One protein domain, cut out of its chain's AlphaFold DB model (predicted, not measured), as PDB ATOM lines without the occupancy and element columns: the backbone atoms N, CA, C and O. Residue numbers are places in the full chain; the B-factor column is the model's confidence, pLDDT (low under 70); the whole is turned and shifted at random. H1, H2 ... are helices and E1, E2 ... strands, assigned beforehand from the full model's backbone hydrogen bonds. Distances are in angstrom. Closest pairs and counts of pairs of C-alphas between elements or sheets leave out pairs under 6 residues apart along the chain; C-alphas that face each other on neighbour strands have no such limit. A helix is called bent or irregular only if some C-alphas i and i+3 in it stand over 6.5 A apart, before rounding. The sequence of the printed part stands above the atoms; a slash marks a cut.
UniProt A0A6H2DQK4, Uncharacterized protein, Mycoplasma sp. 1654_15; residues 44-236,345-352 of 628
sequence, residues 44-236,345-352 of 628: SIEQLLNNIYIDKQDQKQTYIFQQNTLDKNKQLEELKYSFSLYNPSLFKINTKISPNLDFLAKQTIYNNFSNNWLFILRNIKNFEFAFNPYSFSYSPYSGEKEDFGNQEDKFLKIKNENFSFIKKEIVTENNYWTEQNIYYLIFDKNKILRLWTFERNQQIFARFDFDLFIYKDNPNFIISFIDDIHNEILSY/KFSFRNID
ATOM      1  N   SER A  44     189.779 144.858 100.502       92.12
ATOM      2  CA  SER A  44     189.673 145.010  99.049       92.12
ATOM      3  C   SER A  44     189.621 143.697  98.253       92.12
ATOM      4  O   SER A  44     188.843 143.597  97.309       92.12
ATOM      5  N   ILE A  45     190.439 142.690  98.592       95.38
ATOM      6  CA  ILE A  45     190.482 141.414  97.851       95.38
ATOM      7  C   ILE A  45     189.201 140.621  98.092       95.38
ATOM      8  O   ILE A  45     188.613 140.094  97.150       95.38
ATOM      9  N   GLU A  46     188.752 140.551  99.344       94.56
ATOM     10  CA  GLU A  46     187.512 139.859  99.683       94.56
ATOM     11  C   GLU A  46     186.303 140.528  99.019       94.56
ATOM     12  O   GLU A  46     185.469 139.837  98.433       94.56
ATOM     13  N   GLN A  47     186.247 141.864  99.034       94.25
ATOM     14  CA  GLN A  47     185.222 142.639  98.332       94.25
ATOM     15  C   GLN A  47     185.228 142.375  96.825       94.25
ATOM     16  O   GLN A  47     184.169 142.130  96.247       94.25
ATOM     17  N   LEU A  48     186.406 142.369  96.195       97.25
ATOM     18  CA  LEU A  48     186.543 142.057  94.774       97.25
ATOM     19  C   LEU A  48     186.043 140.637  94.471       97.25
ATOM     20  O   LEU A  48     185.254 140.452  93.553       97.25
ATOM     21  N   LEU A  49     186.441 139.638  95.265       97.12
ATOM     22  CA  LEU A  49     185.994 138.253  95.081       97.12
ATOM     23  C   LEU A  49     184.483 138.093  95.296       97.12
ATOM     24  O   LEU A  49     183.849 137.351  94.553       97.12
ATOM     25  N   ASN A  50     183.903 138.784  96.280       96.38
ATOM     26  CA  ASN A  50     182.453 138.803  96.491       96.38
ATOM     27  C   ASN A  50     181.713 139.401  95.292       96.38
ATOM     28  O   ASN A  50     180.637 138.923  94.962       96.38
ATOM     29  N   ASN A  51     182.288 140.418  94.646       96.69
ATOM     30  CA  ASN A  51     181.684 141.062  93.484       96.69
ATOM     31  C   ASN A  51     181.850 140.242  92.190       96.69
ATOM     32  O   ASN A  51     180.935 140.180  91.377       96.69
ATOM     33  N   ILE A  52     182.987 139.564  92.015       97.25
ATOM     34  CA  ILE A  52     183.219 138.690  90.857       97.25
ATOM     35  C   ILE A  52     182.318 137.453  90.922       97.25
ATOM     36  O   ILE A  52     181.702 137.098  89.926       97.25
ATOM     37  N   TYR A  53     182.229 136.803  92.084       96.69
ATOM     38  CA  TYR A  53     181.497 135.546  92.270       96.69
ATOM     39  C   TYR A  53     180.125 135.749  92.925       96.69
ATOM     40  O   TYR A  53     179.716 134.934  93.759       96.69
ATOM     41  N   ILE A  54     179.419 136.824  92.558       93.69
ATOM     42  CA  ILE A  54     178.039 137.057  93.011       93.69
ATOM     43  C   ILE A  54     177.211 135.803  92.702       93.69
ATOM     44  O   ILE A  54     177.256 135.270  91.594       93.69
ATOM     45  N   ASP A  55     176.539 135.290  93.734       93.25
ATOM     46  CA  ASP A  55     175.706 134.080  93.710       93.25
ATOM     47  C   ASP A  55     176.419 132.776  93.290       93.25
ATOM     48  O   ASP A  55     175.777 131.752  93.059       93.25
ATOM     49  N   LYS A  56     177.759 132.762  93.246       95.94
ATOM     50  CA  LYS A  56     178.587 131.608  92.838       95.94
ATOM     51  C   LYS A  56     179.586 131.202  93.924       95.94
ATOM     52  O   LYS A  56     180.775 130.990  93.667       95.94
ATOM     53  N   GLN A  57     179.100 131.078  95.159       95.88
ATOM     54  CA  GLN A  57     179.947 130.874  96.337       95.88
ATOM     55  C   GLN A  57     180.809 129.602  96.262       95.88
ATOM     56  O   GLN A  57     181.981 129.645  96.635       95.88
ATOM     57  N   ASP A  58     180.289 128.499  95.724       96.56
ATOM     58  CA  ASP A  58     181.057 127.251  95.594       96.56
ATOM     59  C   ASP A  58     182.243 127.397  94.628       96.56
ATOM     60  O   ASP A  58     183.349 126.918  94.905       96.56
ATOM     61  N   GLN A  59     182.054 128.126  93.520       96.69
ATOM     62  CA  GLN A  59     183.139 128.437  92.586       96.69
ATOM     63  C   GLN A  59     184.181 129.344  93.237       96.69
ATOM     64  O   GLN A  59     185.377 129.078  93.113       96.69
ATOM     65  N   LYS A  60     183.741 130.366  93.986       97.00
ATOM     66  CA  LYS A  60     184.631 131.251  94.749       97.00
ATOM     67  C   LYS A  60     185.519 130.451  95.702       97.00
ATOM     68  O   LYS A  60     186.735 130.628  95.698       97.00
ATOM     69  N   GLN A  61     184.930 129.570  96.513       96.19
ATOM     70  CA  GLN A  61     185.679 128.787  97.502       96.19
ATOM     71  C   GLN A  61     186.633 127.792  96.838       96.19
ATOM     72  O   GLN A  61     187.790 127.690  97.245       96.19
ATOM     73  N   THR A  62     186.185 127.123  95.772       96.75
ATOM     74  CA  THR A  62     187.034 126.226  94.973       96.75
ATOM     75  C   THR A  62     188.236 126.975  94.401       96.75
ATOM     76  O   THR A  62     189.371 126.514  94.523       96.75
ATOM     77  N   TYR A  63     188.009 128.162  93.834       96.50
ATOM     78  CA  TYR A  63     189.070 128.990  93.279       96.50
ATOM     79  C   TYR A  63     190.054 129.462  94.360       96.50
ATOM     80  O   TYR A  63     191.261 129.284  94.214       96.50
ATOM     81  N   ILE A  64     189.563 129.991  95.488       95.75
ATOM     82  CA  ILE A  64     190.414 130.406  96.617       95.75
ATOM     83  C   ILE A  64     191.261 129.235  97.124       95.75
ATOM     84  O   ILE A  64     192.453 129.412  97.382       95.75
ATOM     85  N   PHE A  65     190.671 128.044  97.251       95.56
ATOM     86  CA  PHE A  65     191.393 126.843  97.655       95.56
ATOM     87  C   PHE A  65     192.536 126.529  96.683       95.56
ATOM     88  O   PHE A  65     193.680 126.424  97.121       95.56
ATOM     89  N   GLN A  66     192.266 126.483  95.373       94.25
ATOM     90  CA  GLN A  66     193.294 126.272  94.346       94.25
ATOM     91  C   GLN A  66     194.429 127.300  94.464       94.25
ATOM     92  O   GLN A  66     195.603 126.934  94.504       94.25
ATOM     93  N   GLN A  67     194.095 128.582  94.621       94.06
ATOM     94  CA  GLN A  67     195.082 129.659  94.744       94.06
ATOM     95  C   GLN A  67     195.913 129.567  96.033       94.06
ATOM     96  O   GLN A  67     197.092 129.915  96.033       94.06
ATOM     97  N   ASN A  68     195.332 129.070  97.128       91.25
ATOM     98  CA  ASN A  68     196.040 128.856  98.394       91.25
ATOM     99  C   ASN A  68     197.006 127.662  98.356       91.25
ATOM    100  O   ASN A  68     197.907 127.598  99.190       91.25
ATOM    101  N   THR A  69     196.825 126.726  97.417       92.12
ATOM    102  CA  THR A  69     197.709 125.557  97.254       92.12
ATOM    103  C   THR A  69     198.950 125.827  96.403       92.12
ATOM    104  O   THR A  69     199.843 124.984  96.349       92.12
ATOM    105  N   LEU A  70     199.036 126.991  95.751       91.44
ATOM    106  CA  LEU A  70     200.191 127.355  94.933       91.44
ATOM    107  C   LEU A  70     201.437 127.589  95.801       91.44
ATOM    108  O   LEU A  70     201.401 128.345  96.776       91.44
ATOM    109  N   ASP A  71     202.569 127.001  95.405       89.62
ATOM    110  CA  ASP A  71     203.867 127.330  95.997       89.62
ATOM    111  C   ASP A  71     204.290 128.730  95.543       89.62
ATOM    112  O   ASP A  71     204.633 128.963  94.380       89.62
ATOM    113  N   LYS A  72     204.273 129.670  96.490       88.50
ATOM    114  CA  LYS A  72     204.599 131.068  96.226       88.50
ATOM    115  C   LYS A  72     205.994 131.256  95.635       88.50
ATOM    116  O   LYS A  72     206.136 132.056  94.715       88.50
ATOM    117  N   ASN A  73     207.011 130.590  96.174       83.88
ATOM    118  CA  ASN A  73     208.388 130.826  95.746       83.88
ATOM    119  C   ASN A  73     208.589 130.282  94.338       83.88
ATOM    120  O   ASN A  73     209.078 131.007  93.476       83.88
ATOM    121  N   LYS A  74     208.097 129.066  94.085       84.94
ATOM    122  CA  LYS A  74     208.134 128.459  92.755       84.94
ATOM    123  C   LYS A  74     207.433 129.331  91.711       84.94
ATOM    124  O   LYS A  74     208.025 129.641  90.683       84.94
ATOM    125  N   GLN A  75     206.211 129.795  91.989       87.75
ATOM    126  CA  GLN A  75     205.466 130.642  91.048       87.75
ATOM    127  C   GLN A  75     206.167 131.979  90.773       87.75
ATOM    128  O   GLN A  75     206.203 132.442  89.632       87.75
ATOM    129  N   LEU A  76     206.751 132.603  91.801       88.50
ATOM    130  CA  LEU A  76     207.524 133.828  91.615       88.50
ATOM    131  C   LEU A  76     208.800 133.585  90.788       88.50
ATOM    132  O   LEU A  76     209.148 134.407  89.945       88.50
ATOM    133  N   GLU A  77     209.499 132.468  90.976       81.62
ATOM    134  CA  GLU A  77     210.684 132.139  90.173       81.62
ATOM    135  C   GLU A  77     210.339 131.847  88.706       81.62
ATOM    136  O   GLU A  77     210.983 132.397  87.809       81.62
ATOM    137  N   GLU A  78     209.290 131.060  88.454       83.25
ATOM    138  CA  GLU A  78     208.790 130.747  87.108       83.25
ATOM    139  C   GLU A  78     208.387 132.017  86.344       83.25
ATOM    140  O   GLU A  78     208.769 132.215  85.184       83.25
ATOM    141  N   LEU A  79     207.660 132.925  87.004       89.12
ATOM    142  CA  LEU A  79     207.287 134.219  86.434       89.12
ATOM    143  C   LEU A  79     208.507 135.102  86.170       89.12
ATOM    144  O   LEU A  79     208.598 135.712  85.106       89.12
ATOM    145  N   LYS A  80     209.467 135.149  87.097       86.38
ATOM    146  CA  LYS A  80     210.692 135.939  86.931       86.38
ATOM    147  C   LYS A  80     211.498 135.466  85.720       86.38
ATOM    148  O   LYS A  80     211.967 136.284  84.924       86.38
ATOM    149  N   TYR A  81     211.635 134.150  85.573       81.06
ATOM    150  CA  TYR A  81     212.292 133.521  84.429       81.06
ATOM    151  C   TYR A  81     211.564 133.867  83.131       81.06
ATOM    152  O   TYR A  81     212.168 134.359  82.176       81.06
ATOM    153  N   SER A  82     210.241 133.725  83.136       85.25
ATOM    154  CA  SER A  82     209.412 134.025  81.973       85.25
ATOM    155  C   SER A  82     209.496 135.495  81.556       85.25
ATOM    156  O   SER A  82     209.623 135.782  80.369       85.25
ATOM    157  N   PHE A  83     209.516 136.435  82.505       85.31
ATOM    158  CA  PHE A  83     209.681 137.859  82.197       85.31
ATOM    159  C   PHE A  83     211.084 138.227  81.701       85.31
ATOM    160  O   PHE A  83     211.247 139.190  80.947       85.31
ATOM    161  N   SER A  84     212.106 137.464  82.093       77.81
ATOM    162  CA  SER A  84     213.461 137.638  81.561       77.81
ATOM    163  C   SER A  84     213.527 137.265  80.084       77.81
ATOM    164  O   SER A  84     214.218 137.940  79.324       77.81
ATOM    165  N   LEU A  85     212.757 136.260  79.663       75.00
ATOM    166  CA  LEU A  85     212.643 135.845  78.266       75.00
ATOM    167  C   LEU A  85     211.684 136.720  77.458       75.00
ATOM    168  O   LEU A  85     211.968 137.005  76.298       75.00
ATOM    169  N   TYR A  86     210.581 137.174  78.057       77.75
ATOM    170  CA  TYR A  86     209.498 137.804  77.311       77.75
ATOM    171  C   TYR A  86     208.929 139.059  77.979       77.75
ATOM    172  O   TYR A  86     208.706 139.097  79.187       77.75
ATOM    173  N   ASN A  87     208.669 140.109  77.188       78.69
ATOM    174  CA  ASN A  87     207.903 141.264  77.660       78.69
ATOM    175  C   ASN A  87     206.403 140.987  77.452       78.69
ATOM    176  O   ASN A  87     205.968 140.915  76.298       78.69
ATOM    177  N   PRO A  88     205.605 140.875  78.527       79.00
ATOM    178  CA  PRO A  88     204.189 140.563  78.406       79.00
ATOM    179  C   PRO A  88     203.408 141.623  77.616       79.00
ATOM    180  O   PRO A  88     202.504 141.293  76.863       79.00
ATOM    181  N   SER A  89     203.790 142.895  77.645       72.81
ATOM    182  CA  SER A  89     203.052 143.913  76.881       72.81
ATOM    183  C   SER A  89     203.282 143.851  75.372       72.81
ATOM    184  O   SER A  89     202.676 144.614  74.626       72.81
ATOM    185  N   LEU A  90     204.123 142.922  74.913       72.25
ATOM    186  CA  LEU A  90     204.405 142.680  73.504       72.25
ATOM    187  C   LEU A  90     203.940 141.302  73.035       72.25
ATOM    188  O   LEU A  90     204.466 140.833  72.023       72.25
ATOM    189  N   PHE A  91     202.987 140.667  73.742       70.50
ATOM    190  CA  PHE A  91     202.336 139.413  73.334       70.50
ATOM    191  C   PHE A  91     201.934 139.453  71.851       70.50
ATOM    192  O   PHE A  91     200.894 139.988  71.477       70.50
ATOM    193  N   LYS A  92     202.790 138.874  71.001       66.94
ATOM    194  CA  LYS A  92     202.546 138.612  69.585       66.94
ATOM    195  C   LYS A  92     202.427 137.115  69.389       66.94
ATOM    196  O   LYS A  92     203.204 136.320  69.930       66.94
ATOM    197  N   ILE A  93     201.464 136.750  68.564       57.31
ATOM    198  CA  ILE A  93     201.164 135.365  68.246       57.31
ATOM    199  C   ILE A  93     202.179 134.889  67.232       57.31
ATOM    200  O   ILE A  93     202.303 135.459  66.149       57.31
ATOM    201  N   ASN A  94     202.871 133.812  67.573       57.84
ATOM    202  CA  ASN A  94     203.482 132.979  66.560       57.84
ATOM    203  C   ASN A  94     202.594 131.745  66.412       57.84
ATOM    204  O   ASN A  94     202.533 130.909  67.309       57.84
ATOM    205  N   THR A  95     201.858 131.661  65.305       50.38
ATOM    206  CA  THR A  95     200.978 130.518  65.005       50.38
ATOM    207  C   THR A  95     201.770 129.240  64.739       50.38
ATOM    208  O   THR A  95     201.212 128.145  64.775       50.38
ATOM    209  N   LYS A  96     203.085 129.353  64.515       57.59
ATOM    210  CA  LYS A  96     203.991 128.210  64.505       57.59
ATOM    211  C   LYS A  96     204.373 127.890  65.943       57.59
ATOM    212  O   LYS A  96     205.277 128.504  66.507       57.59
ATOM    213  N   ILE A  97     203.665 126.916  66.510       54.03
ATOM    214  CA  ILE A  97     203.995 126.279  67.784       54.03
ATOM    215  C   ILE A  97     205.310 125.520  67.578       54.03
ATOM    216  O   ILE A  97     205.327 124.336  67.264       54.03
ATOM    217  N   SER A  98     206.429 126.227  67.678       56.97
ATOM    218  CA  SER A  98     207.689 125.593  68.029       56.97
ATOM    219  C   SER A  98     207.747 125.629  69.554       56.97
ATOM    220  O   SER A  98     207.594 126.718  70.117       56.97
ATOM    221  N   PRO A  99     207.899 124.481  70.234       59.78
ATOM    222  CA  PRO A  99     208.102 124.447  71.672       59.78
ATOM    223  C   PRO A  99     209.494 125.023  71.945       59.78
ATOM    224  O   PRO A  99     210.471 124.314  72.095       59.78
ATOM    225  N   ASN A 100     209.627 126.341  71.914       70.69
ATOM    226  CA  ASN A 100     210.846 127.026  72.298       70.69
ATOM    227  C   ASN A 100     210.627 127.703  73.658       70.69
ATOM    228  O   ASN A 100     209.502 127.827  74.146       70.69
ATOM    229  N   LEU A 101     211.717 128.130  74.294       70.19
ATOM    230  CA  LEU A 101     211.659 128.776  75.610       70.19
ATOM    231  C   LEU A 101     210.753 130.021  75.629       70.19
ATOM    232  O   LEU A 101     210.113 130.288  76.641       70.19
ATOM    233  N   ASP A 102     210.658 130.746  74.510       74.06
ATOM    234  CA  ASP A 102     209.763 131.898  74.356       74.06
ATOM    235  C   ASP A 102     208.283 131.490  74.488       74.06
ATOM    236  O   ASP A 102     207.525 132.101  75.240       74.06
ATOM    237  N   PHE A 103     207.870 130.403  73.831       78.31
ATOM    238  CA  PHE A 103     206.506 129.884  73.940       78.31
ATOM    239  C   PHE A 103     206.151 129.446  75.369       78.31
ATOM    240  O   PHE A 103     205.062 129.754  75.856       78.31
ATOM    241  N   LEU A 104     207.072 128.780  76.069       78.81
ATOM    242  CA  LEU A 104     206.859 128.360  77.459       78.81
ATOM    243  C   LEU A 104     206.765 129.555  78.415       78.81
ATOM    244  O   LEU A 104     205.892 129.581  79.285       78.81
ATOM    245  N   ALA A 105     207.609 130.573  78.227       82.94
ATOM    246  CA  ALA A 105     207.532 131.819  78.985       82.94
ATOM    247  C   ALA A 105     206.178 132.515  78.770       82.94
ATOM    248  O   ALA A 105     205.508 132.901  79.730       82.94
ATOM    249  N   LYS A 106     205.724 132.599  77.513       84.69
ATOM    250  CA  LYS A 106     204.404 133.127  77.143       84.69
ATOM    251  C   LYS A 106     203.265 132.379  77.830       84.69
ATOM    252  O   LYS A 106     202.384 133.022  78.395       84.69
ATOM    253  N   GLN A 107     203.288 131.044  77.813       84.19
ATOM    254  CA  GLN A 107     202.282 130.227  78.496       84.19
ATOM    255  C   GLN A 107     202.303 130.430  80.010       84.19
ATOM    256  O   GLN A 107     201.247 130.589  80.613       84.19
ATOM    257  N   THR A 108     203.487 130.459  80.620       88.31
ATOM    258  CA  THR A 108     203.647 130.642  82.069       88.31
ATOM    259  C   THR A 108     203.080 131.983  82.519       88.31
ATOM    260  O   THR A 108     202.312 132.038  83.483       88.31
ATOM    261  N   ILE A 109     203.396 133.057  81.792       90.50
ATOM    262  CA  ILE A 109     202.832 134.388  82.030       90.50
ATOM    263  C   ILE A 109     201.315 134.359  81.825       90.50
ATOM    264  O   ILE A 109     200.574 134.759  82.717       90.50
ATOM    265  N   TYR A 110     200.833 133.855  80.684       89.88
ATOM    266  CA  TYR A 110     199.401 133.816  80.386       89.88
ATOM    267  C   TYR A 110     198.611 133.053  81.455       89.88
ATOM    268  O   TYR A 110     197.625 133.575  81.975       89.88
ATOM    269  N   ASN A 111     199.059 131.854  81.829       90.44
ATOM    270  CA  ASN A 111     198.415 131.020  82.841       90.44
ATOM    271  C   ASN A 111     198.383 131.717  84.201       90.44
ATOM    272  O   ASN A 111     197.377 131.647  84.899       90.44
ATOM    273  N   ASN A 112     199.444 132.433  84.570       93.75
ATOM    274  CA  ASN A 112     199.461 133.167  85.828       93.75
ATOM    275  C   ASN A 112     198.542 134.393  85.820       93.75
ATOM    276  O   ASN A 112     197.927 134.702  86.834       93.75
ATOM    277  N   PHE A 113     198.398 135.068  84.683       93.81
ATOM    278  CA  PHE A 113     197.533 136.240  84.569       93.81
ATOM    279  C   PHE A 113     196.061 135.883  84.374       93.81
ATOM    280  O   PHE A 113     195.217 136.712  84.691       93.81
ATOM    281  N   SER A 114     195.756 134.683  83.871       93.19
ATOM    282  CA  SER A 114     194.389 134.181  83.667       93.19
ATOM    283  C   SER A 114     193.932 133.252  84.791       93.19
ATOM    284  O   SER A 114     192.978 133.544  85.499       93.19
ATOM    285  N   ASN A 115     194.637 132.149  85.022       93.88
ATOM    286  CA  ASN A 115     194.226 131.132  85.988       93.88
ATOM    287  C   ASN A 115     194.694 131.469  87.412       93.88
ATOM    288  O   ASN A 115     193.957 131.229  88.366       93.88
ATOM    289  N   ASN A 116     195.870 132.086  87.579       96.25
ATOM    290  CA  ASN A 116     196.421 132.435  88.900       96.25
ATOM    291  C   ASN A 116     196.377 133.938  89.208       96.25
ATOM    292  O   ASN A 116     197.237 134.470  89.911       96.25
ATOM    293  N   TRP A 117     195.377 134.653  88.688       96.12
ATOM    294  CA  TRP A 117     195.300 136.104  88.855       96.12
ATOM    295  C   TRP A 117     195.260 136.508  90.341       96.12
ATOM    296  O   TRP A 117     195.929 137.461  90.740       96.12
ATOM    297  N   LEU A 118     194.568 135.758  91.209       96.88
ATOM    298  CA  LEU A 118     194.524 136.073  92.642       96.88
ATOM    299  C   LEU A 118     195.904 135.947  93.304       96.88
ATOM    300  O   LEU A 118     196.236 136.739  94.190       96.88
ATOM    301  N   PHE A 119     196.732 134.997  92.857       96.00
ATOM    302  CA  PHE A 119     198.127 134.908  93.272       96.00
ATOM    303  C   PHE A 119     198.918 136.168  92.891       96.00
ATOM    304  O   PHE A 119     199.625 136.705  93.749       96.00
ATOM    305  N   ILE A 120     198.767 136.672  91.657       95.88
ATOM    306  CA  ILE A 120     199.391 137.934  91.217       95.88
ATOM    307  C   ILE A 120     198.964 139.081  92.136       95.88
ATOM    308  O   ILE A 120     199.812 139.792  92.673       95.88
ATOM    309  N   LEU A 121     197.659 139.214  92.385       95.88
ATOM    310  CA  LEU A 121     197.095 140.293  93.194       95.88
ATOM    311  C   LEU A 121     197.597 140.268  94.647       95.88
ATOM    312  O   LEU A 121     198.034 141.292  95.170       95.88
ATOM    313  N   ARG A 122     197.620 139.093  95.288       94.44
ATOM    314  CA  ARG A 122     198.149 138.919  96.658       94.44
ATOM    315  C   ARG A 122     199.648 139.187  96.770       94.44
ATOM    316  O   ARG A 122     200.155 139.447  97.860       94.44
ATOM    317  N   ASN A 123     200.371 139.102  95.659       94.50
ATOM    318  CA  ASN A 123     201.813 139.297  95.602       94.50
ATOM    319  C   ASN A 123     202.204 140.575  94.855       94.50
ATOM    320  O   ASN A 123     203.378 140.731  94.534       94.50
ATOM    321  N   ILE A 124     201.266 141.502  94.627       94.81
ATOM    322  CA  ILE A 124     201.453 142.654  93.736       94.81
ATOM    323  C   ILE A 124     202.671 143.523  94.100       94.81
ATOM    324  O   ILE A 124     203.379 144.004  93.221       94.81
ATOM    325  N   LYS A 125     202.982 143.651  95.397       92.75
ATOM    326  CA  LYS A 125     204.154 144.390  95.906       92.75
ATOM    327  C   LYS A 125     205.502 143.771  95.528       92.75
ATOM    328  O   LYS A 125     206.519 144.458  95.547       92.75
ATOM    329  N   ASN A 126     205.508 142.478  95.207       92.38
ATOM    330  CA  ASN A 126     206.703 141.770  94.770       92.38
ATOM    331  C   ASN A 126     206.945 141.981  93.274       92.38
ATOM    332  O   ASN A 126     207.966 141.525  92.784       92.38
ATOM    333  N   PHE A 127     206.037 142.615  92.529       93.25
ATOM    334  CA  PHE A 127     206.232 142.874  91.108       93.25
ATOM    335  C   PHE A 127     206.829 144.261  90.882       93.25
ATOM    336  O   PHE A 127     206.455 145.251  91.513       93.25
ATOM    337  N   GLU A 128     207.761 144.318  89.939       91.56
ATOM    338  CA  GLU A 128     208.279 145.549  89.365       91.56
ATOM    339  C   GLU A 128     207.682 145.749  87.976       91.56
ATOM    340  O   GLU A 128     207.651 144.837  87.142       91.56
ATOM    341  N   PHE A 129     207.250 146.979  87.733       92.56
ATOM    342  CA  PHE A 129     206.694 147.422  86.471       92.56
ATOM    343  C   PHE A 129     207.717 148.309  85.782       92.56
ATOM    344  O   PHE A 129     208.234 149.236  86.404       92.56
ATOM    345  N   ALA A 130     208.023 148.035  84.521       89.56
ATOM    346  CA  ALA A 130     208.996 148.802  83.760       89.56
ATOM    347  C   ALA A 130     208.306 149.748  82.781       89.56
ATOM    348  O   ALA A 130     207.295 149.389  82.182       89.56
ATOM    349  N   PHE A 131     208.856 150.948  82.619       90.06
ATOM    350  CA  PHE A 131     208.310 151.958  81.724       90.06
ATOM    351  C   PHE A 131     208.279 151.416  80.297       90.06
ATOM    352  O   PHE A 131     209.304 150.950  79.781       90.06
ATOM    353  N   ASN A 132     207.109 151.478  79.668       85.44
ATOM    354  CA  ASN A 132     206.897 150.970  78.326       85.44
ATOM    355  C   ASN A 132     206.327 152.079  77.432       85.44
ATOM    356  O   ASN A 132     205.106 152.205  77.306       85.44
ATOM    357  N   PRO A 133     207.211 152.860  76.785       80.31
ATOM    358  CA  PRO A 133     206.804 153.921  75.873       80.31
ATOM    359  C   PRO A 133     206.334 153.380  74.517       80.31
ATOM    360  O   PRO A 133     205.968 154.154  73.638       80.31
ATOM    361  N   TYR A 134     206.388 152.063  74.312       77.06
ATOM    362  CA  TYR A 134     206.052 151.430  73.049       77.06
ATOM    363  C   TYR A 134     204.612 150.959  73.048       77.06
ATOM    364  O   TYR A 134     204.027 150.597  74.071       77.06
ATOM    365  N   SER A 135     204.037 150.921  71.857       69.69
ATOM    366  CA  SER A 135     202.743 150.306  71.626       69.69
ATOM    367  C   SER A 135     202.891 148.788  71.538       69.69
ATOM    368  O   SER A 135     202.523 148.088  72.476       69.69
ATOM    369  N   PHE A 136     203.435 148.286  70.427       63.59
ATOM    370  CA  PHE A 136     203.261 146.885  70.040       63.59
ATOM    371  C   PHE A 136     204.500 146.103  69.628       63.59
ATOM    372  O   PHE A 136     204.542 144.872  69.668       63.59
ATOM    373  N   SER A 137     205.488 146.813  69.137       68.12
ATOM    374  CA  SER A 137     206.831 146.317  68.971       68.12
ATOM    375  C   SER A 137     207.727 147.363  69.562       68.12
ATOM    376  O   SER A 137     207.382 148.541  69.673       68.12
ATOM    377  N   TYR A 138     208.915 146.907  69.891       71.56
ATOM    378  CA  TYR A 138     210.076 147.753  69.977       71.56
ATOM    379  C   TYR A 138     210.370 148.324  68.575       71.56
ATOM    380  O   TYR A 138     211.320 147.923  67.916       71.56
ATOM    381  N   SER A 139     209.514 149.236  68.115       76.69
ATOM    382  CA  SER A 139     209.693 150.028  66.905       76.69
ATOM    383  C   SER A 139     209.998 151.471  67.299       76.69
ATOM    384  O   SER A 139     209.314 152.005  68.180       76.69
ATOM    385  N   PRO A 140     210.988 152.110  66.656       81.56
ATOM    386  CA  PRO A 140     211.249 153.532  66.846       81.56
ATOM    387  C   PRO A 140     210.027 154.398  66.508       81.56
ATOM    388  O   PRO A 140     209.263 154.072  65.599       81.56
ATOM    389  N   TYR A 141     209.881 155.535  67.190       84.88
ATOM    390  CA  TYR A 141     208.911 156.582  66.841       84.88
ATOM    391  C   TYR A 141     209.451 157.978  67.187       84.88
ATOM    392  O   TYR A 141     210.432 158.119  67.917       84.88
ATOM    393  N   SER A 142     208.824 159.028  66.647       83.81
ATOM    394  CA  SER A 142     209.361 160.398  66.634       83.81
ATOM    395  C   SER A 142     209.517 161.076  68.007       83.81
ATOM    396  O   SER A 142     210.258 162.050  68.089       83.81
ATOM    397  N   GLY A 143     208.895 160.562  69.073       85.44
ATOM    398  CA  GLY A 143     208.999 161.079  70.451       85.44
ATOM    399  C   GLY A 143     209.836 160.214  71.401       85.44
ATOM    400  O   GLY A 143     210.118 160.617  72.525       85.44
ATOM    401  N   GLU A 144     210.306 159.046  70.953       86.94
ATOM    402  CA  GLU A 144     210.848 158.013  71.842       86.94
ATOM    403  C   GLU A 144     212.048 158.493  72.673       86.94
ATOM    404  O   GLU A 144     212.207 158.123  73.836       86.94
ATOM    405  N   LYS A 145     212.914 159.325  72.084       88.94
ATOM    406  CA  LYS A 145     214.085 159.868  72.779       88.94
ATOM    407  C   LYS A 145     213.694 160.797  73.924       88.94
ATOM    408  O   LYS A 145     214.398 160.816  74.927       88.94
ATOM    409  N   GLU A 146     212.627 161.569  73.767       89.25
ATOM    410  CA  GLU A 146     212.134 162.476  74.800       89.25
ATOM    411  C   GLU A 146     211.436 161.679  75.903       89.25
ATOM    412  O   GLU A 146     211.846 161.754  77.060       89.25
ATOM    413  N   ASP A 147     210.507 160.800  75.524       85.69
ATOM    414  CA  ASP A 147     209.759 159.949  76.456       85.69
ATOM    415  C   ASP A 147     210.696 159.048  77.268       85.69
ATOM    416  O   ASP A 147     210.580 158.894  78.485       85.69
ATOM    417  N   PHE A 148     211.701 158.464  76.611       85.44
ATOM    418  CA  PHE A 148     212.701 157.662  77.293       85.44
ATOM    419  C   PHE A 148     213.787 158.513  77.973       85.44
ATOM    420  O   PHE A 148     214.310 158.118  79.008       85.44
ATOM    421  N   GLY A 149     214.179 159.657  77.433       84.00
ATOM    422  CA  GLY A 149     215.220 160.494  78.037       84.00
ATOM    423  C   GLY A 149     214.773 161.134  79.349       84.00
ATOM    424  O   GLY A 149     215.555 161.189  80.295       84.00
ATOM    425  N   ASN A 150     213.509 161.558  79.411       85.31
ATOM    426  CA  ASN A 150     212.962 162.351  80.511       85.31
ATOM    427  C   ASN A 150     212.398 161.506  81.659       85.31
ATOM    428  O   ASN A 150     212.159 162.022  82.748       85.31
ATOM    429  N   GLN A 151     212.192 160.206  81.445       84.88
ATOM    430  CA  GLN A 151     211.657 159.333  82.483       84.88
ATOM    431  C   GLN A 151     212.729 158.991  83.531       84.88
ATOM    432  O   GLN A 151     213.551 158.094  83.312       84.88
ATOM    433  N   GLU A 152     212.675 159.661  84.685       78.94
ATOM    434  CA  GLU A 152     213.591 159.434  85.814       78.94
ATOM    435  C   GLU A 152     213.504 157.998  86.353       78.94
ATOM    436  O   GLU A 152     214.517 157.305  86.491       78.94
ATOM    437  N   ASP A 153     212.282 157.519  86.608       82.75
ATOM    438  CA  ASP A 153     212.038 156.169  87.105       82.75
ATOM    439  C   ASP A 153     211.566 155.243  85.985       82.75
ATOM    440  O   ASP A 153     210.404 155.224  85.574       82.75
ATOM    441  N   LYS A 154     212.504 154.416  85.522       86.69
ATOM    442  CA  LYS A 154     212.258 153.339  84.555       86.69
ATOM    443  C   LYS A 154     211.539 152.137  85.145       86.69
ATOM    444  O   LYS A 154     211.003 151.335  84.391       86.69
ATOM    445  N   PHE A 155     211.547 152.008  86.469       88.19
ATOM    446  CA  PHE A 155     210.936 150.903  87.196       88.19
ATOM    447  C   PHE A 155     210.151 151.444  88.374       88.19
ATOM    448  O   PHE A 155     210.626 152.318  89.097       88.19
ATOM    449  N   LEU A 156     208.975 150.877  88.591       91.19
ATOM    450  CA  LEU A 156     208.077 151.249  89.667       91.19
ATOM    451  C   LEU A 156     207.556 150.006  90.380       91.19
ATOM    452  O   LEU A 156     207.499 148.912  89.820       91.19
ATOM    453  N   LYS A 157     207.155 150.206  91.632       92.56
ATOM    454  CA  LYS A 157     206.483 149.206  92.462       92.56
ATOM    455  C   LYS A 157     205.179 149.783  92.987       92.56
ATOM    456  O   LYS A 157     205.074 150.991  93.225       92.56
ATOM    457  N   ILE A 158     204.211 148.904  93.203       94.00
ATOM    458  CA  ILE A 158     203.037 149.211  94.014       94.00
ATOM    459  C   ILE A 158     203.465 149.127  95.479       94.00
ATOM    460  O   ILE A 158     203.977 148.099  95.922       94.00
ATOM    461  N   LYS A 159     203.315 150.233  96.215       91.06
ATOM    462  CA  LYS A 159     203.771 150.326  97.611       91.06
ATOM    463  C   LYS A 159     202.732 149.758  98.574       91.06
ATOM    464  O   LYS A 159     203.098 149.096  99.542       91.06
ATOM    465  N   ASN A 160     201.454 150.021  98.314       90.31
ATOM    466  CA  ASN A 160     200.335 149.554  99.123       90.31
ATOM    467  C   ASN A 160     199.558 148.455  98.389       90.31
ATOM    468  O   ASN A 160     199.082 148.669  97.282       90.31
ATOM    469  N   GLU A 161     199.404 147.293  99.022       90.88
ATOM    470  CA  GLU A 161     198.624 146.169  98.481       90.88
ATOM    471  C   GLU A 161     197.103 146.380  98.580       90.88
ATOM    472  O   GLU A 161     196.339 145.668  97.932       90.88
ATOM    473  N   ASN A 162     196.649 147.368  99.362       92.00
ATOM    474  CA  ASN A 162     195.248 147.783  99.375       92.00
ATOM    475  C   ASN A 162     194.918 148.611  98.128       92.00
ATOM    476  O   ASN A 162     195.682 149.493  97.732       92.00
ATOM    477  N   PHE A 163     193.732 148.379  97.576       95.44
ATOM    478  CA  PHE A 163     193.216 149.089  96.407       95.44
ATOM    479  C   PHE A 163     191.721 149.381  96.556       95.44
ATOM    480  O   PHE A 163     191.011 148.699  97.296       95.44
ATOM    481  N   SER A 164     191.237 150.383  95.833       95.56
ATOM    482  CA  SER A 164     189.815 150.516  95.495       95.56
ATOM    483  C   SER A 164     189.583 149.969  94.090       95.56
ATOM    484  O   SER A 164     190.536 149.855  93.320       95.56
ATOM    485  N   PHE A 165     188.347 149.646  93.718       97.06
ATOM    486  CA  PHE A 165     188.049 149.246  92.345       97.06
ATOM    487  C   PHE A 165     186.768 149.879  91.811       97.06
ATOM    488  O   PHE A 165     185.863 150.207  92.574       97.06
ATOM    489  N   ILE A 166     186.713 150.032  90.488       96.00
ATOM    490  CA  ILE A 166     185.523 150.444  89.737       96.00
ATOM    491  C   ILE A 166     185.166 149.303  88.787       96.00
ATOM    492  O   ILE A 166     186.020 148.871  88.012       96.00
ATOM    493  N   LYS A 167     183.924 148.809  88.854       97.00
ATOM    494  CA  LYS A 167     183.382 147.822  87.908       97.00
ATOM    495  C   LYS A 167     182.757 148.554  86.719       97.00
ATOM    496  O   LYS A 167     181.984 149.492  86.911       97.00
ATOM    497  N   LYS A 168     183.071 148.112  85.504       96.69
ATOM    498  CA  LYS A 168     182.391 148.515  84.270       96.69
ATOM    499  C   LYS A 168     181.974 147.279  83.487       96.69
ATOM    500  O   LYS A 168     182.787 146.378  83.284       96.69
ATOM    501  N   GLU A 169     180.724 147.251  83.059       93.94
ATOM    502  CA  GLU A 169     180.178 146.185  82.225       93.94
ATOM    503  C   GLU A 169     180.536 146.431  80.756       93.94
ATOM    504  O   GLU A 169     180.533 147.567  80.287       93.94
ATOM    505  N   ILE A 170     180.849 145.368  80.023       87.81
ATOM    506  CA  ILE A 170     180.984 145.415  78.568       87.81
ATOM    507  C   ILE A 170     179.712 144.823  77.991       87.81
ATOM    508  O   ILE A 170     179.476 143.623  78.112       87.81
ATOM    509  N   VAL A 171     178.912 145.654  77.328       81.00
ATOM    510  CA  VAL A 171     177.717 145.176  76.634       81.00
ATOM    511  C   VAL A 171     178.157 144.315  75.454       81.00
ATOM    512  O   VAL A 171     178.784 144.792  74.508       81.00
ATOM    513  N   THR A 172     177.855 143.021  75.518       68.00
ATOM    514  CA  THR A 172     178.222 142.067  74.475       68.00
ATOM    515  C   THR A 172     177.064 141.874  73.518       68.00
ATOM    516  O   THR A 172     176.014 141.361  73.883       68.00
ATOM    517  N   GLU A 173     177.265 142.199  72.249       67.38
ATOM    518  CA  GLU A 173     176.260 141.943  71.209       67.38
ATOM    519  C   GLU A 173     176.152 140.460  70.801       67.38
ATOM    520  O   GLU A 173     175.473 140.124  69.831       67.38
ATOM    521  N   ASN A 174     176.905 139.563  71.437       71.12
ATOM    522  CA  ASN A 174     176.930 138.147  71.093       71.12
ATOM    523  C   ASN A 174     176.737 137.267  72.323       71.12
ATOM    524  O   ASN A 174     177.063 137.652  73.438       71.12
ATOM    525  N   ASN A 175     176.270 136.049  72.068       78.69
ATOM    526  CA  ASN A 175     175.982 135.058  73.099       78.69
ATOM    527  C   ASN A 175     177.214 134.204  73.457       78.69
ATOM    528  O   ASN A 175     177.050 133.121  74.019       78.69
ATOM    529  N   TYR A 176     178.434 134.604  73.067       86.69
ATOM    530  CA  TYR A 176     179.625 133.807  73.383       86.69
ATOM    531  C   TYR A 176     179.945 133.879  74.879       86.69
ATOM    532  O   TYR A 176     180.158 132.846  75.517       86.69
ATOM    533  N   TRP A 177     179.940 135.095  75.424       89.75
ATOM    534  CA  TRP A 177     180.021 135.371  76.854       89.75
ATOM    535  C   TRP A 177     178.636 135.799  77.344       89.75
ATOM    536  O   TRP A 177     177.972 136.583  76.675       89.75
ATOM    537  N   THR A 178     178.191 135.280  78.485       92.81
ATOM    538  CA  THR A 178     176.919 135.691  79.100       92.81
ATOM    539  C   THR A 178     177.057 136.996  79.877       92.81
ATOM    540  O   THR A 178     176.091 137.738  79.977       92.81
ATOM    541  N   GLU A 179     178.251 137.279  80.402       93.62
ATOM    542  CA  GLU A 179     178.593 138.538  81.067       93.62
ATOM    543  C   GLU A 179     180.073 138.858  80.806       93.62
ATOM    544  O   GLU A 179     180.918 137.954  80.762       93.62
ATOM    545  N   GLN A 180     180.394 140.140  80.630       94.38
ATOM    546  CA  GLN A 180     181.766 140.639  80.558       94.38
ATOM    547  C   GLN A 180     181.907 141.884  81.426       94.38
ATOM    548  O   GLN A 180     181.138 142.831  81.289       94.38
ATOM    549  N   ASN A 181     182.928 141.914  82.281       95.88
ATOM    550  CA  ASN A 181     183.230 143.084  83.102       95.88
ATOM    551  C   ASN A 181     184.719 143.400  83.112       95.88
ATOM    552  O   ASN A 181     185.565 142.515  82.965       95.88
ATOM    553  N   ILE A 182     185.025 144.666  83.380       96.44
ATOM    554  CA  ILE A 182     186.364 145.149  83.693       96.44
ATOM    555  C   ILE A 182     186.340 145.774  85.081       96.44
ATOM    556  O   ILE A 182     185.564 146.688  85.362       96.44
ATOM    557  N   TYR A 183     187.238 145.300  85.933       97.94
ATOM    558  CA  TYR A 183     187.535 145.881  87.229       97.94
ATOM    559  C   TYR A 183     188.808 146.714  87.111       97.94
ATOM    560  O   TYR A 183     189.893 146.187  86.854       97.94
ATOM    561  N   TYR A 184     188.678 148.021  87.308       97.56
ATOM    562  CA  TYR A 184     189.797 148.958  87.349       97.56
ATOM    563  C   TYR A 184     190.290 149.065  88.790       97.56
ATOM    564  O   TYR A 184     189.678 149.757  89.601       97.56
ATOM    565  N   LEU A 185     191.368 148.353  89.117       97.88
ATOM    566  CA  LEU A 185     191.975 148.325  90.447       97.88
ATOM    567  C   LEU A 185     192.916 149.524  90.608       97.88
ATOM    568  O   LEU A 185     193.882 149.660  89.859       97.88
ATOM    569  N   ILE A 186     192.648 150.381  91.590       96.38
ATOM    570  CA  ILE A 186     193.363 151.637  91.830       96.38
ATOM    571  C   ILE A 186     194.250 151.481  93.068       96.38
ATOM    572  O   ILE A 186     193.775 151.473  94.206       96.38
ATOM    573  N   PHE A 187     195.555 151.397  92.836       95.94
ATOM    574  CA  PHE A 187     196.605 151.337  93.846       95.94
ATOM    575  C   PHE A 187     197.268 152.696  94.028       95.94
ATOM    576  O   PHE A 187     197.361 153.493  93.094       95.94
ATOM    577  N   ASP A 188     197.778 152.952  95.234       94.31
ATOM    578  CA  ASP A 188     198.550 154.159  95.556       94.31
ATOM    579  C   ASP A 188     197.888 155.471  95.061       94.31
ATOM    580  O   ASP A 188     198.576 156.443  94.761       94.31
ATOM    581  N   LYS A 189     196.547 155.489  94.989       93.12
ATOM    582  CA  LYS A 189     195.666 156.570  94.499       93.12
ATOM    583  C   LYS A 189     195.680 156.862  92.993       93.12
ATOM    584  O   LYS A 189     194.754 157.520  92.536       93.12
ATOM    585  N   ASN A 190     196.677 156.418  92.230       95.00
ATOM    586  CA  ASN A 190     196.806 156.797  90.815       95.00
ATOM    587  C   ASN A 190     197.347 155.706  89.878       95.00
ATOM    588  O   ASN A 190     197.517 155.964  88.687       95.00
ATOM    589  N   LYS A 191     197.642 154.511  90.398       95.81
ATOM    590  CA  LYS A 191     198.130 153.379  89.610       95.81
ATOM    591  C   LYS A 191     196.965 152.448  89.307       95.81
ATOM    592  O   LYS A 191     196.362 151.914  90.231       95.81
ATOM    593  N   ILE A 192     196.648 152.259  88.036       97.00
ATOM    594  CA  ILE A 192     195.444 151.560  87.592       97.00
ATOM    595  C   ILE A 192     195.848 150.269  86.894       97.00
ATOM    596  O   ILE A 192     196.573 150.297  85.899       97.00
ATOM    597  N   LEU A 193     195.354 149.148  87.409       96.69
ATOM    598  CA  LEU A 193     195.492 147.826  86.809       96.69
ATOM    599  C   LEU A 193     194.107 147.292  86.431       96.69
ATOM    600  O   LEU A 193     193.156 147.456  87.190       96.69
ATOM    601  N   ARG A 194     193.980 146.646  85.272       96.12
ATOM    602  CA  ARG A 194     192.695 146.117  84.787       96.12
ATOM    603  C   ARG A 194     192.609 144.610  84.993       96.12
ATOM    604  O   ARG A 194     193.511 143.883  84.579       96.12
ATOM    605  N   LEU A 195     191.508 144.153  85.579       97.25
ATOM    606  CA  LEU A 195     191.121 142.747  85.670       97.25
ATOM    607  C   LEU A 195     189.839 142.539  84.866       97.25
ATOM    608  O   LEU A 195     188.795 143.091  85.198       97.25
ATOM    609  N   TRP A 196     189.922 141.736  83.818       96.56
ATOM    610  CA  TRP A 196     188.772 141.323  83.028       96.56
ATOM    611  C   TRP A 196     188.121 140.102  83.658       96.56
ATOM    612  O   TRP A 196     188.826 139.212  84.134       96.56
ATOM    613  N   THR A 197     186.796 140.025  83.606       96.88
ATOM    614  CA  THR A 197     186.042 138.815  83.943       96.88
ATOM    615  C   THR A 197     185.052 138.487  82.846       96.88
ATOM    616  O   THR A 197     184.413 139.386  82.300       96.88
ATOM    617  N   PHE A 198     184.894 137.201  82.579       95.38
ATOM    618  CA  PHE A 198     184.033 136.658  81.544       95.38
ATOM    619  C   PHE A 198     183.201 135.536  82.152       95.38
ATOM    620  O   PHE A 198     183.747 134.692  82.862       95.38
ATOM    621  N   GLU A 199     181.911 135.481  81.854       95.25
ATOM    622  CA  GLU A 199     181.068 134.351  82.236       95.25
ATOM    623  C   GLU A 199     180.655 133.549  81.006       95.25
ATOM    624  O   GLU A 199     180.238 134.107  79.990       95.25
ATOM    625  N   ARG A 200     180.769 132.221  81.092       94.00
ATOM    626  CA  ARG A 200     180.244 131.300  80.082       94.00
ATOM    627  C   ARG A 200     179.859 129.982  80.721       94.00
ATOM    628  O   ARG A 200     180.632 129.420  81.488       94.00
ATOM    629  N   ASN A 201     178.689 129.459  80.357       94.44
ATOM    630  CA  ASN A 201     178.165 128.199  80.893       94.44
ATOM    631  C   ASN A 201     178.176 128.180  82.435       94.44
ATOM    632  O   ASN A 201     178.603 127.200  83.037       94.44
ATOM    633  N   GLN A 202     177.760 129.294  83.056       94.06
ATOM    634  CA  GLN A 202     177.775 129.523  84.509       94.06
ATOM    635  C   GLN A 202     179.168 129.524  85.159       94.06
ATOM    636  O   GLN A 202     179.260 129.668  86.375       94.06
ATOM    637  N   GLN A 203     180.252 129.386  84.395       95.56
ATOM    638  CA  GLN A 203     181.623 129.433  84.891       95.56
ATOM    639  C   GLN A 203     182.215 130.828  84.686       95.56
ATOM    640  O   GLN A 203     182.124 131.395  83.595       95.56
ATOM    641  N   ILE A 204     182.858 131.353  85.731       96.19
ATOM    642  CA  ILE A 204     183.600 132.614  85.660       96.19
ATOM    643  C   ILE A 204     185.056 132.350  85.277       96.19
ATOM    644  O   ILE A 204     185.754 131.543  85.893       96.19
ATOM    645  N   PHE A 205     185.523 133.111  84.298       95.88
ATOM    646  CA  PHE A 205     186.911 133.243  83.885       95.88
ATOM    647  C   PHE A 205     187.377 134.664  84.186       95.88
ATOM    648  O   PHE A 205     186.584 135.604  84.146       95.88
ATOM    649  N   ALA A 206     188.662 134.850  84.461       95.94
ATOM    650  CA  ALA A 206     189.216 136.175  84.692       95.94
ATOM    651  C   ALA A 206     190.629 136.289  84.128       95.94
ATOM    652  O   ALA A 206     191.297 135.280  83.915       95.94
ATOM    653  N   ARG A 207     191.080 137.514  83.852       94.06
ATOM    654  CA  ARG A 207     192.455 137.774  83.422       94.06
ATOM    655  C   ARG A 207     192.911 139.190  83.753       94.06
ATOM    656  O   ARG A 207     192.211 140.151  83.442       94.06
ATOM    657  N   PHE A 208     194.114 139.332  84.296       94.44
ATOM    658  CA  PHE A 208     194.800 140.621  84.355       94.44
ATOM    659  C   PHE A 208     195.301 141.079  82.983       94.44
ATOM    660  O   PHE A 208     195.754 140.283  82.161       94.44
ATOM    661  N   ASP A 209     195.280 142.388  82.769       91.88
ATOM    662  CA  ASP A 209     196.103 143.012  81.738       91.88
ATOM    663  C   ASP A 209     197.555 143.165  82.216       91.88
ATOM    664  O   ASP A 209     197.850 143.109  83.411       91.88
ATOM    665  N   PHE A 210     198.479 143.354  81.273       90.31
ATOM    666  CA  PHE A 210     199.918 143.423  81.567       90.31
ATOM    667  C   PHE A 210     200.423 144.831  81.855       90.31
ATOM    668  O   PHE A 210     201.561 144.995  82.299       90.31
ATOM    669  N   ASP A 211     199.590 145.829  81.578       91.56
ATOM    670  CA  ASP A 211     199.942 147.231  81.707       91.56
ATOM    671  C   ASP A 211     199.316 147.855  82.955       91.56
ATOM    672  O   ASP A 211     198.130 147.692  83.249       91.56
ATOM    673  N   LEU A 212     200.153 148.598  83.666       94.81
ATOM    674  CA  LEU A 212     199.830 149.487  84.760       94.81
ATOM    675  C   LEU A 212     199.826 150.921  84.225       94.81
ATOM    676  O   LEU A 212     200.861 151.428  83.782       94.81
ATOM    677  N   PHE A 213     198.677 151.582  84.298       94.88
ATOM    678  CA  PHE A 213     198.559 152.992  83.935       94.88
ATOM    679  C   PHE A 213     198.810 153.866  85.153       94.88
ATOM    680  O   PHE A 213     198.309 153.583  86.240       94.88
ATOM    681  N   ILE A 214     199.574 154.938  84.982       94.75
ATOM    682  CA  ILE A 214     199.857 155.897  86.046       94.75
ATOM    683  C   ILE A 214     199.321 157.245  85.625       94.75
ATOM    684  O   ILE A 214     199.910 157.919  84.784       94.75
ATOM    685  N   TYR A 215     198.219 157.634  86.247       93.44
ATOM    686  CA  TYR A 215     197.611 158.931  86.022       93.44
ATOM    687  C   TYR A 215     198.400 160.013  86.774       93.44
ATOM    688  O   TYR A 215     198.654 159.873  87.977       93.44
ATOM    689  N   LYS A 216     198.857 161.053  86.067       89.31
ATOM    690  CA  LYS A 216     199.734 162.100  86.627       89.31
ATOM    691  C   LYS A 216     198.993 163.369  87.028       89.31
ATOM    692  O   LYS A 216     199.520 164.136  87.832       89.31
ATOM    693  N   ASP A 217     197.790 163.562  86.505       87.38
ATOM    694  CA  ASP A 217     196.985 164.746  86.778       87.38
ATOM    695  C   ASP A 217     196.256 164.649  88.133       87.38
ATOM    696  O   ASP A 217     196.521 163.789  88.980       87.38
ATOM    697  N   ASN A 218     195.320 165.574  88.363       83.12
ATOM    698  CA  ASN A 218     194.550 165.649  89.595       83.12
ATOM    699  C   ASN A 218     193.745 164.348  89.824       83.12
ATOM    700  O   ASN A 218     192.854 164.047  89.029       83.12
ATOM    701  N   PRO A 219     193.974 163.618  90.937       80.88
ATOM    702  CA  PRO A 219     193.347 162.321  91.203       80.88
ATOM    703  C   PRO A 219     191.812 162.359  91.229       80.88
ATOM    704  O   PRO A 219     191.182 161.318  91.060       80.88
ATOM    705  N   ASN A 220     191.192 163.535  91.375       82.00
ATOM    706  CA  ASN A 220     189.738 163.692  91.296       82.00
ATOM    707  C   ASN A 220     189.159 163.348  89.910       82.00
ATOM    708  O   ASN A 220     187.973 163.044  89.815       82.00
ATOM    709  N   PHE A 221     189.971 163.361  88.850       90.12
ATOM    710  CA  PHE A 221     189.544 163.021  87.488       90.12
ATOM    711  C   PHE A 221     189.845 161.570  87.094       90.12
ATOM    712  O   PHE A 221     189.594 161.182  85.955       90.12
ATOM    713  N   ILE A 222     190.332 160.738  88.023       91.25
ATOM    714  CA  ILE A 222     190.674 159.339  87.724       91.25
ATOM    715  C   ILE A 222     189.473 158.537  87.205       91.25
ATOM    716  O   ILE A 222     189.638 157.663  86.360       91.25
ATOM    717  N   ILE A 223     188.262 158.860  87.672       93.06
ATOM    718  CA  ILE A 223     187.023 158.226  87.205       93.06
ATOM    719  C   ILE A 223     186.771 158.592  85.740       93.06
ATOM    720  O   ILE A 223     186.562 157.701  84.930       93.06
ATOM    721  N   SER A 224     186.883 159.874  85.378       94.44
ATOM    722  CA  SER A 224     186.728 160.329  83.991       94.44
ATOM    723  C   SER A 224     187.791 159.740  83.062       94.44
ATOM    724  O   SER A 224     187.487 159.373  81.931       94.44
ATOM    725  N   PHE A 225     189.026 159.594  83.547       94.81
ATOM    726  CA  PHE A 225     190.079 158.896  82.814       94.81
ATOM    727  C   PHE A 225     189.726 157.419  82.574       94.81
ATOM    728  O   PHE A 225     189.871 156.918  81.459       94.81
ATOM    729  N   ILE A 226     189.216 156.725  83.598       94.94
ATOM    730  CA  ILE A 226     188.739 155.340  83.483       94.94
ATOM    731  C   ILE A 226     187.559 155.237  82.513       94.94
ATOM    732  O   ILE A 226     187.524 154.299  81.718       94.94
ATOM    733  N   ASP A 227     186.628 156.192  82.546       94.81
ATOM    734  CA  ASP A 227     185.485 156.242  81.634       94.81
ATOM    735  C   ASP A 227     185.940 156.373  80.180       94.81
ATOM    736  O   ASP A 227     185.452 155.643  79.324       94.81
ATOM    737  N   ASP A 228     186.925 157.225  79.894       95.00
ATOM    738  CA  ASP A 228     187.469 157.353  78.541       95.00
ATOM    739  C   ASP A 228     188.217 156.093  78.089       95.00
ATOM    740  O   ASP A 228     188.009 155.638  76.967       95.00
ATOM    741  N   ILE A 229     189.027 155.473  78.961       93.19
ATOM    742  CA  ILE A 229     189.641 154.168  78.657       93.19
ATOM    743  C   ILE A 229     188.553 153.139  78.338       93.19
ATOM    744  O   ILE A 229     188.694 152.352  77.405       93.19
ATOM    745  N   HIS A 230     187.487 153.106  79.135       93.62
ATOM    746  CA  HIS A 230     186.388 152.170  78.949       93.62
ATOM    747  C   HIS A 230     185.645 152.419  77.633       93.62
ATOM    748  O   HIS A 230     185.388 151.476  76.888       93.62
ATOM    749  N   ASN A 231     185.375 153.678  77.296       92.56
ATOM    750  CA  ASN A 231     184.729 154.049  76.043       92.56
ATOM    751  C   ASN A 231     185.581 153.677  74.822       92.56
ATOM    752  O   ASN A 231     185.026 153.189  73.844       92.56
ATOM    753  N   GLU A 232     186.911 153.804  74.892       91.88
ATOM    754  CA  GLU A 232     187.815 153.308  73.839       91.88
ATOM    755  C   GLU A 232     187.781 151.778  73.697       91.88
ATOM    756  O   GLU A 232     187.912 151.232  72.599       91.88
ATOM    757  N   ILE A 233     187.575 151.049  74.800       88.94
ATOM    758  CA  ILE A 233     187.382 149.593  74.757       88.94
ATOM    759  C   ILE A 233     186.074 149.244  74.040       88.94
ATOM    760  O   ILE A 233     186.059 148.343  73.192       88.94
ATOM    761  N   LEU A 234     184.993 149.957  74.361       87.19
ATOM    762  CA  LEU A 234     183.690 149.768  73.728       87.19
ATOM    763  C   LEU A 234     183.742 150.131  72.237       87.19
ATOM    764  O   LEU A 234     183.348 149.309  71.408       87.19
ATOM    765  N   SER A 235     184.311 151.285  71.879       85.44
ATOM    766  CA  SER A 235     184.431 151.738  70.484       85.44
ATOM    767  C   SER A 235     185.262 150.770  69.641       85.44
ATOM    768  O   SER A 235     184.908 150.454  68.506       85.44
ATOM    769  N   TYR A 236     186.343 150.210  70.200       82.31
ATOM    770  CA  TYR A 236     187.146 149.202  69.509       82.31
ATOM    771  C   TYR A 236     186.341 147.955  69.139       82.31
ATOM    772  O   TYR A 236     186.527 147.393  68.056       82.31
ATOM    773  N   LYS A 345     202.543 154.599  80.933       91.44
ATOM    774  CA  LYS A 345     202.312 153.160  80.860       91.44
ATOM    775  C   LYS A 345     203.542 152.402  81.332       91.44
ATOM    776  O   LYS A 345     204.655 152.607  80.842       91.44
ATOM    777  N   PHE A 346     203.322 151.490  82.266       92.44
ATOM    778  CA  PHE A 346     204.324 150.551  82.741       92.44
ATOM    779  C   PHE A 346     203.830 149.130  82.533       92.44
ATOM    780  O   PHE A 346     202.635 148.882  82.568       92.44
ATOM    781  N   SER A 347     204.738 148.185  82.354       90.38
ATOM    782  CA  SER A 347     204.403 146.793  82.062       90.38
ATOM    783  C   SER A 347     205.030 145.872  83.099       90.38
ATOM    784  O   SER A 347     206.147 146.141  83.546       90.38
ATOM    785  N   PHE A 348     204.349 144.787  83.483       89.94
ATOM    786  CA  PHE A 348     204.947 143.774  84.363       89.94
ATOM    787  C   PHE A 348     206.285 143.312  83.798       89.94
ATOM    788  O   PHE A 348     206.366 142.922  82.631       89.94
ATOM    789  N   ARG A 349     207.344 143.370  84.613       82.06
ATOM    790  CA  ARG A 349     208.678 143.094  84.086       82.06
ATOM    791  C   ARG A 349     209.586 142.267  84.964       82.06
ATOM    792  O   ARG A 349     210.429 141.548  84.438       82.06
ATOM    793  N   ASN A 350     209.486 142.387  86.273       81.00
ATOM    794  CA  ASN A 350     210.346 141.604  87.140       81.00
ATOM    795  C   ASN A 350     209.628 141.286  88.438       81.00
ATOM    796  O   ASN A 350     208.588 141.863  88.758       81.00
ATOM    797  N   ILE A 351     210.216 140.362  89.179       80.19
ATOM    798  CA  ILE A 351     209.858 140.097  90.554       80.19
ATOM    799  C   ILE A 351     211.006 140.568  91.429       80.19
ATOM    800  O   ILE A 351     212.174 140.223  91.220       80.19
ATOM    801  N   ASP A 352     210.654 141.381  92.417       76.75
ATOM    802  CA  ASP A 352     211.562 141.866  93.426       76.75
ATOM    803  C   ASP A 352     212.254 140.683  94.081       76.75
ATOM    804  O   ASP A 352     211.649 139.812  94.711       76.75
TER     805      ASP A 352
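This is residues 44 to 236 and 345 to 352 of the 628 residues of an uncharacterized protein of Mycoplasma sp. 1654_15 (UniProt A0A6H2DQK4). A strongly twisted sheet of seven strands, curled like part of a barrel, makes the core, with H1 and H5 on one face and the long helix H7 on the other. H3 packs with H4 beside the sheet, H2 lies off it close to H1 and H5, H6 lies far from the middle, and residues 95 to 100 stick out. The printed part has 201 residues, in the order H1 H2 H3 H4 H5 E1 H6 E2 E3 E4 E5 E6 H7 E7; the class is mixed, helices and strands. The antiparallel sheet runs E2 E1 E7 E6 E5 E4 E3. The whole is compact, with a radius of gyration of the C-alphas of 17.4 A and spans of 51 by 44 by 35 A.

H1, residues 44 to 52, begins at C-alpha 44 at (189.673, 145.010, 99.049). H2 is residues 57 to 68, H3 72 to 85 with 20.3 A, H4 101 to 114 with 19.8 A, and H5 117 to 122. E1 is residues 127 to 131, H6 144 to 150, E2 155 to 157, E3 163 to 169, and E4 179 to 187 with 25.5 A. E5 is residues 191 to 200 with 30.0 A, and E6 203 to 215 with 33.6 A. H7, residues 219 to 236, measures 26.1 A. E7, residues 345 to 351, ends at C-alpha 351 at (209.858, 140.097, 90.554).

E3 E4 E5 E6 form a meander, each strand the antiparallel neighbour of the one before; N 168 and O 182 are 2.9 A apart, N 183 and O 195 2.8 A, and N 196 and O 207 2.8 A. E6 bends by 63 degrees at residue 210. Beyond it N 346 and O 212 are 2.9 A apart between E7 and E6, N 128 and O 350 2.8 A between E1 and E7, and N 156 and O 129 2.8 A between E2 and E1. There are three layers, helices on both faces of the sheet: H7 on one, H1 and H5 on the other. H7 is irregular, with C-alphas 220 and 223 7.3 A apart. H3 only grazes the sheet with residues 76 to 84. H3 and H4 touch at a steep tilt of 49 degrees, opposite ways; their closest C-alphas, Ser 82 and Ala 105, are 4.2 A apart. H2 and H6 are not on the sheet. Every O i to N i+4 pair is within hydrogen-bond range in H1 to H6, and 12 of 14 in H7.

The C-alphas farthest apart, Asp 58 and Ser 142, are 52.3 A apart. Residues 237 to 344 are not printed, and C-alphas 236 and 345 are 19.4 A apart across the cut. The links H3 to H4 and E1 to H6 are long. The model's pLDDT is under 70 at residues 92 to 99, 135 to 137 and 172 to 173.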